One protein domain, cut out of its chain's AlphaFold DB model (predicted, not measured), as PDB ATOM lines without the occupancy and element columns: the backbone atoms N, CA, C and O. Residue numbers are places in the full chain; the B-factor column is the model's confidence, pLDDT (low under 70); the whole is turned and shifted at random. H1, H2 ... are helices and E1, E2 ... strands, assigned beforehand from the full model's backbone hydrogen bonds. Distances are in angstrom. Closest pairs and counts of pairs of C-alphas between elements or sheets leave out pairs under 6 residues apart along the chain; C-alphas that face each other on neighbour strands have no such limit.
ATOM      1  N   GLY A 159     239.509 215.785 200.855       87.94
ATOM      2  CA  GLY A 159     240.868 216.057 200.411       87.94
ATOM      3  C   GLY A 159     240.974 216.641 198.998       87.94
ATOM      4  O   GLY A 159     240.008 217.095 198.368       87.94
ATOM      5  N   ARG A 160     242.209 216.620 198.484       87.06
ATOM      6  CA  ARG A 160     242.552 217.111 197.142       87.06
ATOM      7  C   ARG A 160     241.917 216.231 196.062       87.06
ATOM      8  O   ARG A 160     241.904 215.006 196.179       87.06
ATOM      9  N   TYR A 161     241.450 216.855 194.982       86.69
ATOM     10  CA  TYR A 161     241.019 216.133 193.786       86.69
ATOM     11  C   TYR A 161     242.171 215.315 193.190       86.69
ATOM     12  O   TYR A 161     243.276 215.819 192.980       86.69
ATOM     13  N   ARG A 162     241.884 214.056 192.863       84.19
ATOM     14  CA  ARG A 162     242.747 213.138 192.115       84.19
ATOM     15  C   ARG A 162     242.071 212.838 190.777       84.19
ATOM     16  O   ARG A 162     240.846 212.790 190.704       84.19
ATOM     17  N   ASN A 163     242.834 212.637 189.705       88.00
ATOM     18  CA  ASN A 163     242.264 212.243 188.414       88.00
ATOM     19  C   ASN A 163     243.184 211.292 187.638       88.00
ATOM     20  O   ASN A 163     244.374 211.180 187.927       88.00
ATOM     21  N   ASN A 164     242.617 210.592 186.658       83.38
ATOM     22  CA  ASN A 164     243.345 209.791 185.673       83.38
ATOM     23  C   ASN A 164     242.654 209.895 184.295       83.38
ATOM     24  O   ASN A 164     241.836 210.787 184.072       83.38
ATOM     25  N   GLN A 165     242.967 209.001 183.355       79.00
ATOM     26  CA  GLN A 165     242.351 208.997 182.019       79.00
ATOM     27  C   GLN A 165     240.870 208.566 181.987       79.00
ATOM     28  O   GLN A 165     240.222 208.744 180.964       79.00
ATOM     29  N   TYR A 166     240.329 208.034 183.088       80.94
ATOM     30  CA  TYR A 166     238.975 207.473 183.183       80.94
ATOM     31  C   TYR A 166     238.015 208.308 184.041       80.94
ATOM     32  O   TYR A 166     236.814 208.321 183.777       80.94
ATOM     33  N   ALA A 167     238.518 208.964 185.092       86.69
ATOM     34  CA  ALA A 167     237.703 209.641 186.100       86.69
ATOM     35  C   ALA A 167     238.476 210.723 186.874       86.69
ATOM     36  O   ALA A 167     239.705 210.820 186.802       86.69
ATOM     37  N   THR A 168     237.725 211.488 187.661       87.88
ATOM     38  CA  THR A 168     238.168 212.418 188.705       87.88
ATOM     39  C   THR A 168     237.471 212.025 190.015       87.88
ATOM     40  O   THR A 168     236.322 211.597 189.984       87.88
ATOM     41  N   TRP A 169     238.141 212.105 191.165       90.12
ATOM     42  CA  TRP A 169     237.570 211.724 192.464       90.12
ATOM     43  C   TRP A 169     238.222 212.459 193.637       90.12
ATOM     44  O   TRP A 169     239.297 213.047 193.492       90.12
ATOM     45  N   ARG A 170     237.602 212.376 194.818       89.81
ATOM     46  CA  ARG A 170     238.170 212.854 196.091       89.81
ATOM     47  C   ARG A 170     238.136 211.772 197.154       89.81
ATOM     48  O   ARG A 170     237.223 210.947 197.196       89.81
ATOM     49  N   THR A 171     239.125 211.817 198.030       92.44
ATOM     50  CA  THR A 171     239.260 210.964 199.210       92.44
ATOM     51  C   THR A 171     239.259 211.814 200.477       92.44
ATOM     52  O   THR A 171     239.643 212.983 200.450       92.44
ATOM     53  N   CYS A 172     238.800 211.244 201.589       91.75
ATOM     54  CA  CYS A 172     238.878 211.856 202.909       91.75
ATOM     55  C   CYS A 172     240.349 211.996 203.324       91.75
ATOM     56  O   CYS A 172     241.095 211.015 203.275       91.75
ATOM     57  N   SER A 173     240.770 213.190 203.749       89.12
ATOM     58  CA  SER A 173     242.173 213.491 204.077       89.12
ATOM     59  C   SER A 173     242.700 212.765 205.323       89.12
ATOM     60  O   SER A 173     243.912 212.749 205.536       89.12
ATOM     61  N   ARG A 174     241.812 212.144 206.113       88.75
ATOM     62  CA  ARG A 174     242.141 211.346 207.307       88.75
ATOM     63  C   ARG A 174     241.991 209.841 207.066       88.75
ATOM     64  O   ARG A 174     242.982 209.125 207.069       88.75
ATOM     65  N   CYS A 175     240.789 209.339 206.773       88.44
ATOM     66  CA  CYS A 175     240.556 207.889 206.634       88.44
ATOM     67  C   CYS A 175     240.793 207.302 205.222       88.44
ATOM     68  O   CYS A 175     240.622 206.100 205.026       88.44
ATOM     69  N   ALA A 176     241.137 208.115 204.215       88.38
ATOM     70  CA  ALA A 176     241.284 207.704 202.807       88.38
ATOM     71  C   ALA A 176     240.014 207.152 202.105       88.38
ATOM     72  O   ALA A 176     240.107 206.659 200.978       88.38
ATOM     73  N   LEU A 177     238.828 207.223 202.726       90.44
ATOM     74  CA  LEU A 177     237.542 206.838 202.117       90.44
ATOM     75  C   LEU A 177     237.240 207.703 200.881       90.44
ATOM     76  O   LEU A 177     237.474 208.910 200.917       90.44
ATOM     77  N   ARG A 178     236.715 207.135 199.786       89.12
ATOM     78  CA  ARG A 178     236.354 207.923 198.589       89.12
ATOM     79  C   ARG A 178     234.990 208.594 198.786       89.12
ATOM     80  O   ARG A 178     233.997 207.900 198.958       89.12
ATOM     81  N   LEU A 179     234.955 209.926 198.726       88.81
ATOM     82  CA  LEU A 179     233.763 210.743 199.014       88.81
ATOM     83  C   LEU A 179     233.045 211.236 197.749       88.81
ATOM     84  O   LEU A 179     231.838 211.431 197.759       88.81
ATOM     85  N   GLU A 180     233.780 211.423 196.653       88.12
ATOM     86  CA  GLU A 180     233.247 211.889 195.366       88.12
ATOM     87  C   GLU A 180     233.878 211.070 194.232       88.12
ATOM     88  O   GLU A 180     235.071 210.760 194.302       88.12
ATOM     89  N   TYR A 181     233.126 210.747 193.176       87.06
ATOM     90  CA  TYR A 181     233.645 210.094 191.967       87.06
ATOM     91  C   TYR A 181     232.865 210.534 190.720       87.06
ATOM     92  O   TYR A 181     231.668 210.287 190.612       87.06
ATOM     93  N   THR A 182     233.567 211.115 189.750       86.50
ATOM     94  CA  THR A 182     233.004 211.618 188.490       86.50
ATOM     95  C   THR A 182     233.742 210.972 187.313       86.50
ATOM     96  O   THR A 182     234.941 211.222 187.139       86.50
ATOM     97  N   PRO A 183     233.093 210.128 186.491       83.94
ATOM     98  CA  PRO A 183     233.726 209.580 185.297       83.94
ATOM     99  C   PRO A 183     233.968 210.677 184.248       83.94
ATOM    100  O   PRO A 183     233.220 211.649 184.158       83.94
ATOM    101  N   LYS A 184     235.020 210.527 183.438       83.69
ATOM    102  CA  LYS A 184     235.294 211.421 182.303       83.69
ATOM    103  C   LYS A 184     234.469 211.006 181.080       83.69
ATOM    104  O   LYS A 184     234.100 209.841 180.936       83.69
ATOM    105  N   GLN A 185     234.190 211.971 180.203       80.94
ATOM    106  CA  GLN A 185     233.347 211.802 179.015       80.94
ATOM    107  C   GLN A 185     233.759 210.565 178.191       80.94
ATOM    108  O   GLN A 185     234.937 210.358 177.911       80.94
ATOM    109  N   GLY A 186     232.780 209.722 177.847       76.62
ATOM    110  CA  GLY A 186     232.985 208.431 177.177       76.62
ATOM    111  C   GLY A 186     233.113 207.215 178.110       76.62
ATOM    112  O   GLY A 186     232.872 206.092 177.668       76.62
ATOM    113  N   TYR A 187     233.406 207.396 179.404       78.19
ATOM    114  CA  TYR A 187     233.516 206.291 180.366       78.19
ATOM    115  C   TYR A 187     232.274 206.164 181.254       78.19
ATOM    116  O   TYR A 187     231.816 207.128 181.852       78.19
ATOM    117  N   LYS A 188     231.752 204.940 181.404       72.25
ATOM    118  CA  LYS A 188     230.523 204.669 182.183       72.25
ATOM    119  C   LYS A 188     230.736 204.482 183.697       72.25
ATOM    120  O   LYS A 188     229.792 204.142 184.395       72.25
ATOM    121  N   GLY A 189     231.966 204.571 184.212       65.75
ATOM    122  CA  GLY A 189     232.279 204.345 185.640       65.75
ATOM    123  C   GLY A 189     232.022 202.923 186.189       65.75
ATOM    124  O   GLY A 189     232.256 202.675 187.370       65.75
ATOM    125  N   ILE A 190     231.571 201.981 185.348       60.91
ATOM    126  CA  ILE A 190     231.133 200.625 185.741       60.91
ATOM    127  C   ILE A 190     232.273 199.809 186.369       60.91
ATOM    128  O   ILE A 190     232.080 199.174 187.398       60.91
ATOM    129  N   TYR A 191     233.475 199.847 185.787       58.31
ATOM    130  CA  TYR A 191     234.634 199.073 186.253       58.31
ATOM    131  C   TYR A 191     235.461 199.826 187.313       58.31
ATOM    132  O   TYR A 191     236.692 199.877 187.235       58.31
ATOM    133  N   ARG A 192     234.797 200.469 188.285       66.19
ATOM    134  CA  ARG A 192     235.476 201.215 189.359       66.19
ATOM    135  C   ARG A 192     235.973 200.281 190.470       66.19
ATOM    136  O   ARG A 192     235.257 199.396 190.928       66.19
ATOM    137  N   GLN A 193     237.223 200.488 190.888       65.81
ATOM    138  CA  GLN A 193     237.877 199.718 191.952       65.81
ATOM    139  C   GLN A 193     237.448 200.260 193.325       65.81
ATOM    140  O   GLN A 193     237.517 201.474 193.559       65.81
ATOM    141  N   ALA A 194     237.020 199.364 194.217       58.66
ATOM    142  CA  ALA A 194     236.492 199.680 195.544       58.66
ATOM    143  C   ALA A 194     237.518 200.417 196.417       58.66
ATOM    144  O   ALA A 194     237.267 201.522 196.890       58.66
ATOM    145  N   GLY A 195     238.709 199.836 196.525       68.62
ATOM    146  CA  GLY A 195     239.738 200.168 197.506       68.62
ATOM    147  C   GLY A 195     240.478 198.877 197.875       68.62
ATOM    148  O   GLY A 195     240.362 197.910 197.118       68.62
ATOM    149  N   PRO A 196     241.221 198.839 198.994       78.00
ATOM    150  CA  PRO A 196     241.602 197.586 199.652       78.00
ATOM    151  C   PRO A 196     240.363 196.740 199.989       78.00
ATOM    152  O   PRO A 196     239.267 197.287 200.094       78.00
ATOM    153  N   SER A 197     240.533 195.430 200.178       81.81
ATOM    154  CA  SER A 197     239.461 194.566 200.684       81.81
ATOM    155  C   SER A 197     239.078 194.930 202.118       81.81
ATOM    156  O   SER A 197     239.932 195.351 202.906       81.81
ATOM    157  N   ASN A 198     237.809 194.725 202.487       82.94
ATOM    158  CA  ASN A 198     237.316 195.082 203.824       82.94
ATOM    159  C   ASN A 198     238.084 194.373 204.955       82.94
ATOM    160  O   ASN A 198     238.293 194.974 206.005       82.94
ATOM    161  N   THR A 199     238.587 193.151 204.736       83.00
ATOM    162  CA  THR A 199     239.443 192.438 205.703       83.00
ATOM    163  C   THR A 199     240.773 193.159 205.937       83.00
ATOM    164  O   THR A 199     241.109 193.455 207.079       83.00
ATOM    165  N   VAL A 200     241.507 193.509 204.868       87.69
ATOM    166  CA  VAL A 200     242.773 194.267 204.968       87.69
ATOM    167  C   VAL A 200     242.537 195.617 205.634       87.69
ATOM    168  O   VAL A 200     243.331 196.047 206.466       87.69
ATOM    169  N   LEU A 201     241.441 196.278 205.266       88.44
ATOM    170  CA  LEU A 201     241.080 197.595 205.763       88.44
ATOM    171  C   LEU A 201     240.727 197.569 207.257       88.44
ATOM    172  O   LEU A 201     241.186 198.435 207.996       88.44
ATOM    173  N   ALA A 202     239.972 196.566 207.715       86.06
ATOM    174  CA  ALA A 202     239.646 196.377 209.126       86.06
ATOM    175  C   ALA A 202     240.896 196.071 209.968       86.06
ATOM    176  O   ALA A 202     241.089 196.702 211.006       86.06
ATOM    177  N   THR A 203     241.778 195.177 209.501       88.19
ATOM    178  CA  THR A 203     243.059 194.885 210.170       88.19
ATOM    179  C   THR A 203     243.951 196.127 210.241       88.19
ATOM    180  O   THR A 203     244.410 196.481 211.322       88.19
ATOM    181  N   ALA A 204     244.136 196.848 209.131       91.25
ATOM    182  CA  ALA A 204     244.954 198.060 209.102       91.25
ATOM    183  C   ALA A 204     244.392 199.177 210.001       91.25
ATOM    184  O   ALA A 204     245.157 199.868 210.666       91.25
ATOM    185  N   ILE A 205     243.065 199.350 210.063       90.19
ATOM    186  CA  ILE A 205     242.424 200.304 210.984       90.19
ATOM    187  C   ILE A 205     242.595 199.865 212.445       90.19
ATOM    188  O   ILE A 205     242.829 200.717 213.299       90.19
ATOM    189  N   GLY A 206     242.508 198.562 212.730       89.00
ATOM    190  CA  GLY A 206     242.766 198.004 214.057       89.00
ATOM    191  C   GLY A 206     244.190 198.280 214.537       89.00
ATOM    192  O   GLY A 206     244.364 198.789 215.637       89.00
ATOM    193  N   GLU A 207     245.190 198.023 213.693       92.06
ATOM    194  CA  GLU A 207     246.603 198.265 214.016       92.06
ATOM    195  C   GLU A 207     246.904 199.760 214.200       92.06
ATOM    196  O   GLU A 207     247.427 200.141 215.242       92.06
ATOM    197  N   ILE A 208     246.488 200.635 213.270       91.94
ATOM    198  CA  ILE A 208     246.715 202.089 213.409       91.94
ATOM    199  C   ILE A 208     246.047 202.634 214.685       91.94
ATOM    200  O   ILE A 208     246.594 203.528 215.326       91.94
ATOM    201  N   ARG A 209     244.894 202.086 215.096       89.50
ATOM    202  CA  ARG A 209     244.192 202.481 216.332       89.50
ATOM    203  C   ARG A 209     244.924 202.078 217.621       89.50
ATOM    204  O   ARG A 209     244.628 202.651 218.666       89.50
ATOM    205  N   MET A 210     245.860 201.133 217.558       88.12
ATOM    206  CA  MET A 210     246.769 200.817 218.670       88.12
ATOM    207  C   MET A 210     248.044 201.679 218.649       88.12
ATOM    208  O   MET A 210     248.734 201.758 219.660       88.12
ATOM    209  N   GLU A 211     248.362 202.304 217.510       86.00
ATOM    210  CA  GLU A 211     249.638 202.992 217.253       86.00
ATOM    211  C   GLU A 211     249.551 204.528 217.334       86.00
ATOM    212  O   GLU A 211     250.559 205.169 217.623       86.00
ATOM    213  N   MET A 212     248.390 205.141 217.066       87.88
ATOM    214  CA  MET A 212     248.223 206.606 217.077       87.88
ATOM    215  C   MET A 212     246.790 207.053 217.376       87.88
ATOM    216  O   MET A 212     245.821 206.338 217.103       87.88
ATOM    217  N   GLU A 213     246.642 208.282 217.878       88.06
ATOM    218  CA  GLU A 213     245.329 208.836 218.201       88.06
ATOM    219  C   GLU A 213     244.530 209.261 216.964       88.06
ATOM    220  O   GLU A 213     245.068 209.610 215.908       88.06
ATOM    221  N   ALA A 214     243.200 209.280 217.097       85.88
ATOM    222  CA  ALA A 214     242.277 209.511 215.983       85.88
ATOM    223  C   ALA A 214     242.589 210.804 215.210       85.88
ATOM    224  O   ALA A 214     242.437 210.857 213.984       85.88
ATOM    225  N   SER A 215     242.997 211.856 215.925       84.19
ATOM    226  CA  SER A 215     243.382 213.178 215.411       84.19
ATOM    227  C   SER A 215     244.573 213.155 214.453       84.19
ATOM    228  O   SER A 215     244.624 213.984 213.546       84.19
ATOM    229  N   GLU A 216     245.492 212.209 214.624       86.75
ATOM    230  CA  GLU A 216     246.800 212.167 213.958       86.75
ATOM    231  C   GLU A 216     246.779 211.306 212.683       86.75
ATOM    232  O   GLU A 216     247.683 211.371 211.845       86.75
ATOM    233  N   VAL A 217     245.711 210.525 212.490       90.50
ATOM    234  CA  VAL A 217     245.543 209.656 211.323       90.50
ATOM    235  C   VAL A 217     245.350 210.470 210.045       90.50
ATOM    236  O   VAL A 217     244.339 211.154 209.859       90.50
ATOM    237  N   THR A 218     246.297 210.328 209.118       91.12
ATOM    238  CA  THR A 218     246.242 210.922 207.777       91.12
ATOM    239  C   THR A 218     245.900 209.886 206.705       91.12
ATOM    240  O   THR A 218     246.155 208.690 206.866       91.12
ATOM    241  N   GLU A 219     245.430 210.355 205.541       87.62
ATOM    242  CA  GLU A 219     245.219 209.525 204.345       87.62
ATOM    243  C   GLU A 219     246.462 208.679 204.012       87.62
ATOM    244  O   GLU A 219     246.329 207.557 203.523       87.62
ATOM    245  N   LYS A 220     247.669 209.190 204.286       88.62
ATOM    246  CA  LYS A 220     248.916 208.453 204.073       88.62
ATOM    247  C   LYS A 220     249.024 207.248 205.014       88.62
ATOM    248  O   LYS A 220     249.296 206.158 204.527       88.62
ATOM    249  N   HIS A 221     248.778 207.420 206.315       90.88
ATOM    250  CA  HIS A 221     248.948 206.352 207.314       90.88
ATOM    251  C   HIS A 221     248.039 205.154 206.993       90.88
ATOM    252  O   HIS A 221     248.503 204.018 206.934       90.88
ATOM    253  N   VAL A 222     246.771 205.421 206.649       89.81
ATOM    254  CA  VAL A 222     245.808 204.374 206.261       89.81
ATOM    255  C   VAL A 222     246.222 203.653 204.975       89.81
ATOM    256  O   VAL A 222     246.144 202.427 204.914       89.81
ATOM    257  N   ASN A 223     246.679 204.375 203.945       88.75
ATOM    258  CA  ASN A 223     247.115 203.745 202.692       88.75
ATOM    259  C   ASN A 223     248.396 202.913 202.867       88.75
ATOM    260  O   ASN A 223     248.475 201.812 202.321       88.75
ATOM    261  N   ASP A 224     249.374 203.415 203.623       89.56
ATOM    262  CA  ASP A 224     250.655 202.738 203.831       89.56
ATOM    263  C   ASP A 224     250.463 201.447 204.652       89.56
ATOM    264  O   ASP A 224     250.916 200.385 204.218       89.56
ATOM    265  N   LYS A 225     249.685 201.478 205.748       90.88
ATOM    266  CA  LYS A 225     249.373 200.268 206.537       90.88
ATOM    267  C   LYS A 225     248.539 199.249 205.750       90.88
ATOM    268  O   LYS A 225     248.805 198.053 205.820       90.88
ATOM    269  N   CYS A 226     247.583 199.691 204.923       88.31
ATOM    270  CA  CYS A 226     246.840 198.783 204.035       88.31
ATOM    271  C   CYS A 226     247.760 198.055 203.035       88.31
ATOM    272  O   CYS A 226     247.506 196.899 202.694       88.31
ATOM    273  N   MET A 227     248.824 198.712 202.559       85.38
ATOM    274  CA  MET A 227     249.836 198.083 201.703       85.38
ATOM    275  C   MET A 227     250.724 197.106 202.486       85.38
ATOM    276  O   MET A 227     251.056 196.044 201.958       85.38
ATOM    277  N   GLU A 228     251.072 197.435 203.731       92.19
ATOM    278  CA  GLU A 228     251.850 196.582 204.634       92.19
ATOM    279  C   GLU A 228     251.095 195.285 204.985       92.19
ATOM    280  O   GLU A 228     251.575 194.192 204.684       92.19
ATOM    281  N   VAL A 229     249.866 195.396 205.504       88.81
ATOM    282  CA  VAL A 229     248.987 194.267 205.866       88.81
ATOM    283  C   VAL A 229     248.706 193.364 204.659       88.81
ATOM    284  O   VAL A 229     248.815 192.139 204.755       88.81
ATOM    285  N   ALA A 230     248.416 193.941 203.485       85.38
ATOM    286  CA  ALA A 230     248.236 193.164 202.256       85.38
ATOM    287  C   ALA A 230     249.531 192.478 201.771       85.38
ATOM    288  O   ALA A 230     249.460 191.471 201.064       85.38
ATOM    289  N   GLY A 231     250.707 192.999 202.134       82.81
ATOM    290  CA  GLY A 231     251.996 192.336 201.938       82.81
ATOM    291  C   GLY A 231     252.202 191.170 202.910       82.81
ATOM    292  O   GLY A 231     252.531 190.066 202.475       82.81
ATOM    293  N   ARG A 232     251.937 191.397 204.203       89.31
ATOM    294  CA  ARG A 232     252.076 190.421 205.296       89.31
ATOM    295  C   ARG A 232     251.223 189.169 205.047       89.31
ATOM    296  O   ARG A 232     251.744 188.057 204.997       89.31
ATOM    297  N   LEU A 233     249.936 189.362 204.748       81.81
ATOM    298  CA  LEU A 233     248.993 188.275 204.451       81.81
ATOM    299  C   LEU A 233     249.390 187.456 203.207       81.81
ATOM    300  O   LEU A 233     249.160 186.250 203.159       81.81
ATOM    301  N   ARG A 234     250.036 188.079 202.208       80.94
ATOM    302  CA  ARG A 234     250.553 187.371 201.020       80.94
ATOM    303  C   ARG A 234     251.775 186.514 201.318       80.94
ATOM    304  O   ARG A 234     251.904 185.443 200.732       80.94
ATOM    305  N   GLN A 235     252.655 186.957 202.214       79.81
ATOM    306  CA  GLN A 235     253.786 186.142 202.680       79.81
ATOM    307  C   GLN A 235     253.298 184.918 203.469       79.81
ATOM    308  O   GLN A 235     253.875 183.844 203.347       79.81
ATOM    309  N   GLN A 236     252.180 185.059 204.186       78.38
ATOM    310  CA  GLN A 236     251.463 183.975 204.872       78.38
ATOM    311  C   GLN A 236     250.630 183.076 203.928       78.38
ATOM    312  O   GLN A 236     249.947 182.167 204.388       78.38
ATOM    313  N   GLY A 237     250.666 183.303 202.609       69.19
ATOM    314  CA  GLY A 237     249.988 182.467 201.611       69.19
ATOM    315  C   GLY A 237     248.504 182.776 201.375       69.19
ATOM    316  O   GLY A 237     247.899 182.165 200.490       69.19
ATOM    317  N   TYR A 238     247.905 183.740 202.082       73.19
ATOM    318  CA  TYR A 238     246.522 184.148 201.826       73.19
ATOM    319  C   TYR A 238     246.400 184.864 200.473       73.19
ATOM    320  O   TYR A 238     247.134 185.811 200.167       73.19
ATOM    321  N   ASN A 239     245.422 184.451 199.663       67.00
ATOM    322  CA  ASN A 239     245.147 185.045 198.353       67.00
ATOM    323  C   ASN A 239     244.419 186.397 198.482       67.00
ATOM    324  O   ASN A 239     243.236 186.528 198.171       67.00
ATOM    325  N   VAL A 240     245.132 187.415 198.971       67.25
ATOM    326  CA  VAL A 240     244.578 188.755 199.174       67.25
ATOM    327  C   VAL A 240     244.430 189.494 197.844       67.25
ATOM    328  O   VAL A 240     245.399 189.994 197.247       67.25
ATOM    329  N   THR A 241     243.175 189.632 197.427       58.00
ATOM    330  CA  THR A 241     242.691 190.593 196.436       58.00
ATOM    331  C   THR A 241     242.966 192.017 196.917       58.00
ATOM    332  O   THR A 241     242.158 192.637 197.597       58.00
ATOM    333  N   THR A 242     244.106 192.593 196.518       54.44
ATOM    334  CA  THR A 242     244.477 193.978 196.884       54.44
ATOM    335  C   THR A 242     243.462 195.035 196.448       54.44
ATOM    336  O   THR A 242     243.573 196.172 196.900       54.44
ATOM    337  N   ARG A 243     242.543 194.701 195.528       56.75
ATOM    338  CA  ARG A 243     241.419 195.553 195.123       56.75
ATOM    339  C   ARG A 243     240.196 194.722 194.770       56.75
ATOM    340  O   ARG A 243     240.303 193.811 193.952       56.75
ATOM    341  N   GLU A 244     239.050 195.103 195.314       58.06
ATOM    342  CA  GLU A 244     237.742 194.537 194.967       58.06
ATOM    343  C   GLU A 244     237.041 195.375 193.873       58.06
ATOM    344  O   GLU A 244     237.319 196.575 193.727       58.06
ATOM    345  N   PRO A 245     236.154 194.774 193.059       57.75
ATOM    346  CA  PRO A 245     235.214 195.518 192.224       57.75
ATOM    347  C   PRO A 245     234.056 196.053 193.083       57.75
ATOM    348  O   PRO A 245     233.604 195.368 193.994       57.75
ATOM    349  N   ILE A 246     233.537 197.249 192.787       62.41
ATOM    350  CA  ILE A 246     232.291 197.705 193.427       62.41
ATOM    351  C   ILE A 246     231.107 196.936 192.824       62.41
ATOM    352  O   ILE A 246     230.891 196.987 191.609       62.41
TER     353      ILE A 246
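This is residues 159 to 246 of the 1073 residues of the protein "Hypothetical protein" of Symbiodinium sp. CCMP2592 (UniProt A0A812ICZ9). A small antiparallel sheet of three strands, E1, E2 and E3, makes one end of a flat model, and two helices, H1 and H2, crossing each other near their middles, make the other end. The sheet and the helix pair come together only loosely, with the last residue of E2 near the first of H2; a long stretch, residues 184 to 197, loops from the far end of the sheet back to H1, and the tail after H2, residues 236 to 246, folds back toward that stretch. The printed part has 88 residues, with named elements in the order E1, E2, E3, H1, H2, and its class is mixed, helices and strands. It is only just compact, close to loose, with a radius of gyration of the C-alphas of 14.4 A and spans of 43 by 34 by 16 A.

The sheet runs E1 at residues 159 to 163, E2 at 167 to 172 and E3 at 178 to 183, a meander, each strand the antiparallel neighbour of the one before. E1 and E2 form a hairpin at 159 degrees between directions, with N 162 and O 169 within hydrogen-bond range at 2.8 A. E2 and E3 form a hairpin at 173 degrees, with N 168 and O 182 at 2.8 A and N 179 and O 170 at 2.9 A. H2, residues 219 to 235, is not on the sheet; its closest C-alphas to E2 are those of Glu 219 and Cys 172, 6.9 A apart. H1, residues 198 to 211, is not on the sheet either and is apart from E1 and E2. H1 and H2 touch, the closest C-alphas being those of Ala 204 and Cys 226, 5.5 A apart. They run opposite ways at a steep tilt of 64 degrees. In H1 every O i to N i+4 pair is within hydrogen-bond range, in H2 12 of 13.

E1 is 12.7 A long from first to last C-alpha and begins at C-alpha 159, (240.868, 216.057, 200.411). E2 is 17.0 A long and E3 13.7 A. H1 is 19.9 A long, beginning at C-alpha 198, (237.316, 195.082, 203.824). H2 is 25.0 A long and ends at C-alpha 235, (253.786, 186.142, 202.680).

The two C-alphas farthest apart are those of Gly 186 and Met 210, 44.4 A. The printed part has no cut. The link from E3 to H1, 14 residues, is long; the link from H1 to H2, 7 residues, is short, and the other two are tight. The mean pLDDT of the printed part is 82.0; residues 189 to 195, 237 and 239 to 246 are under 70.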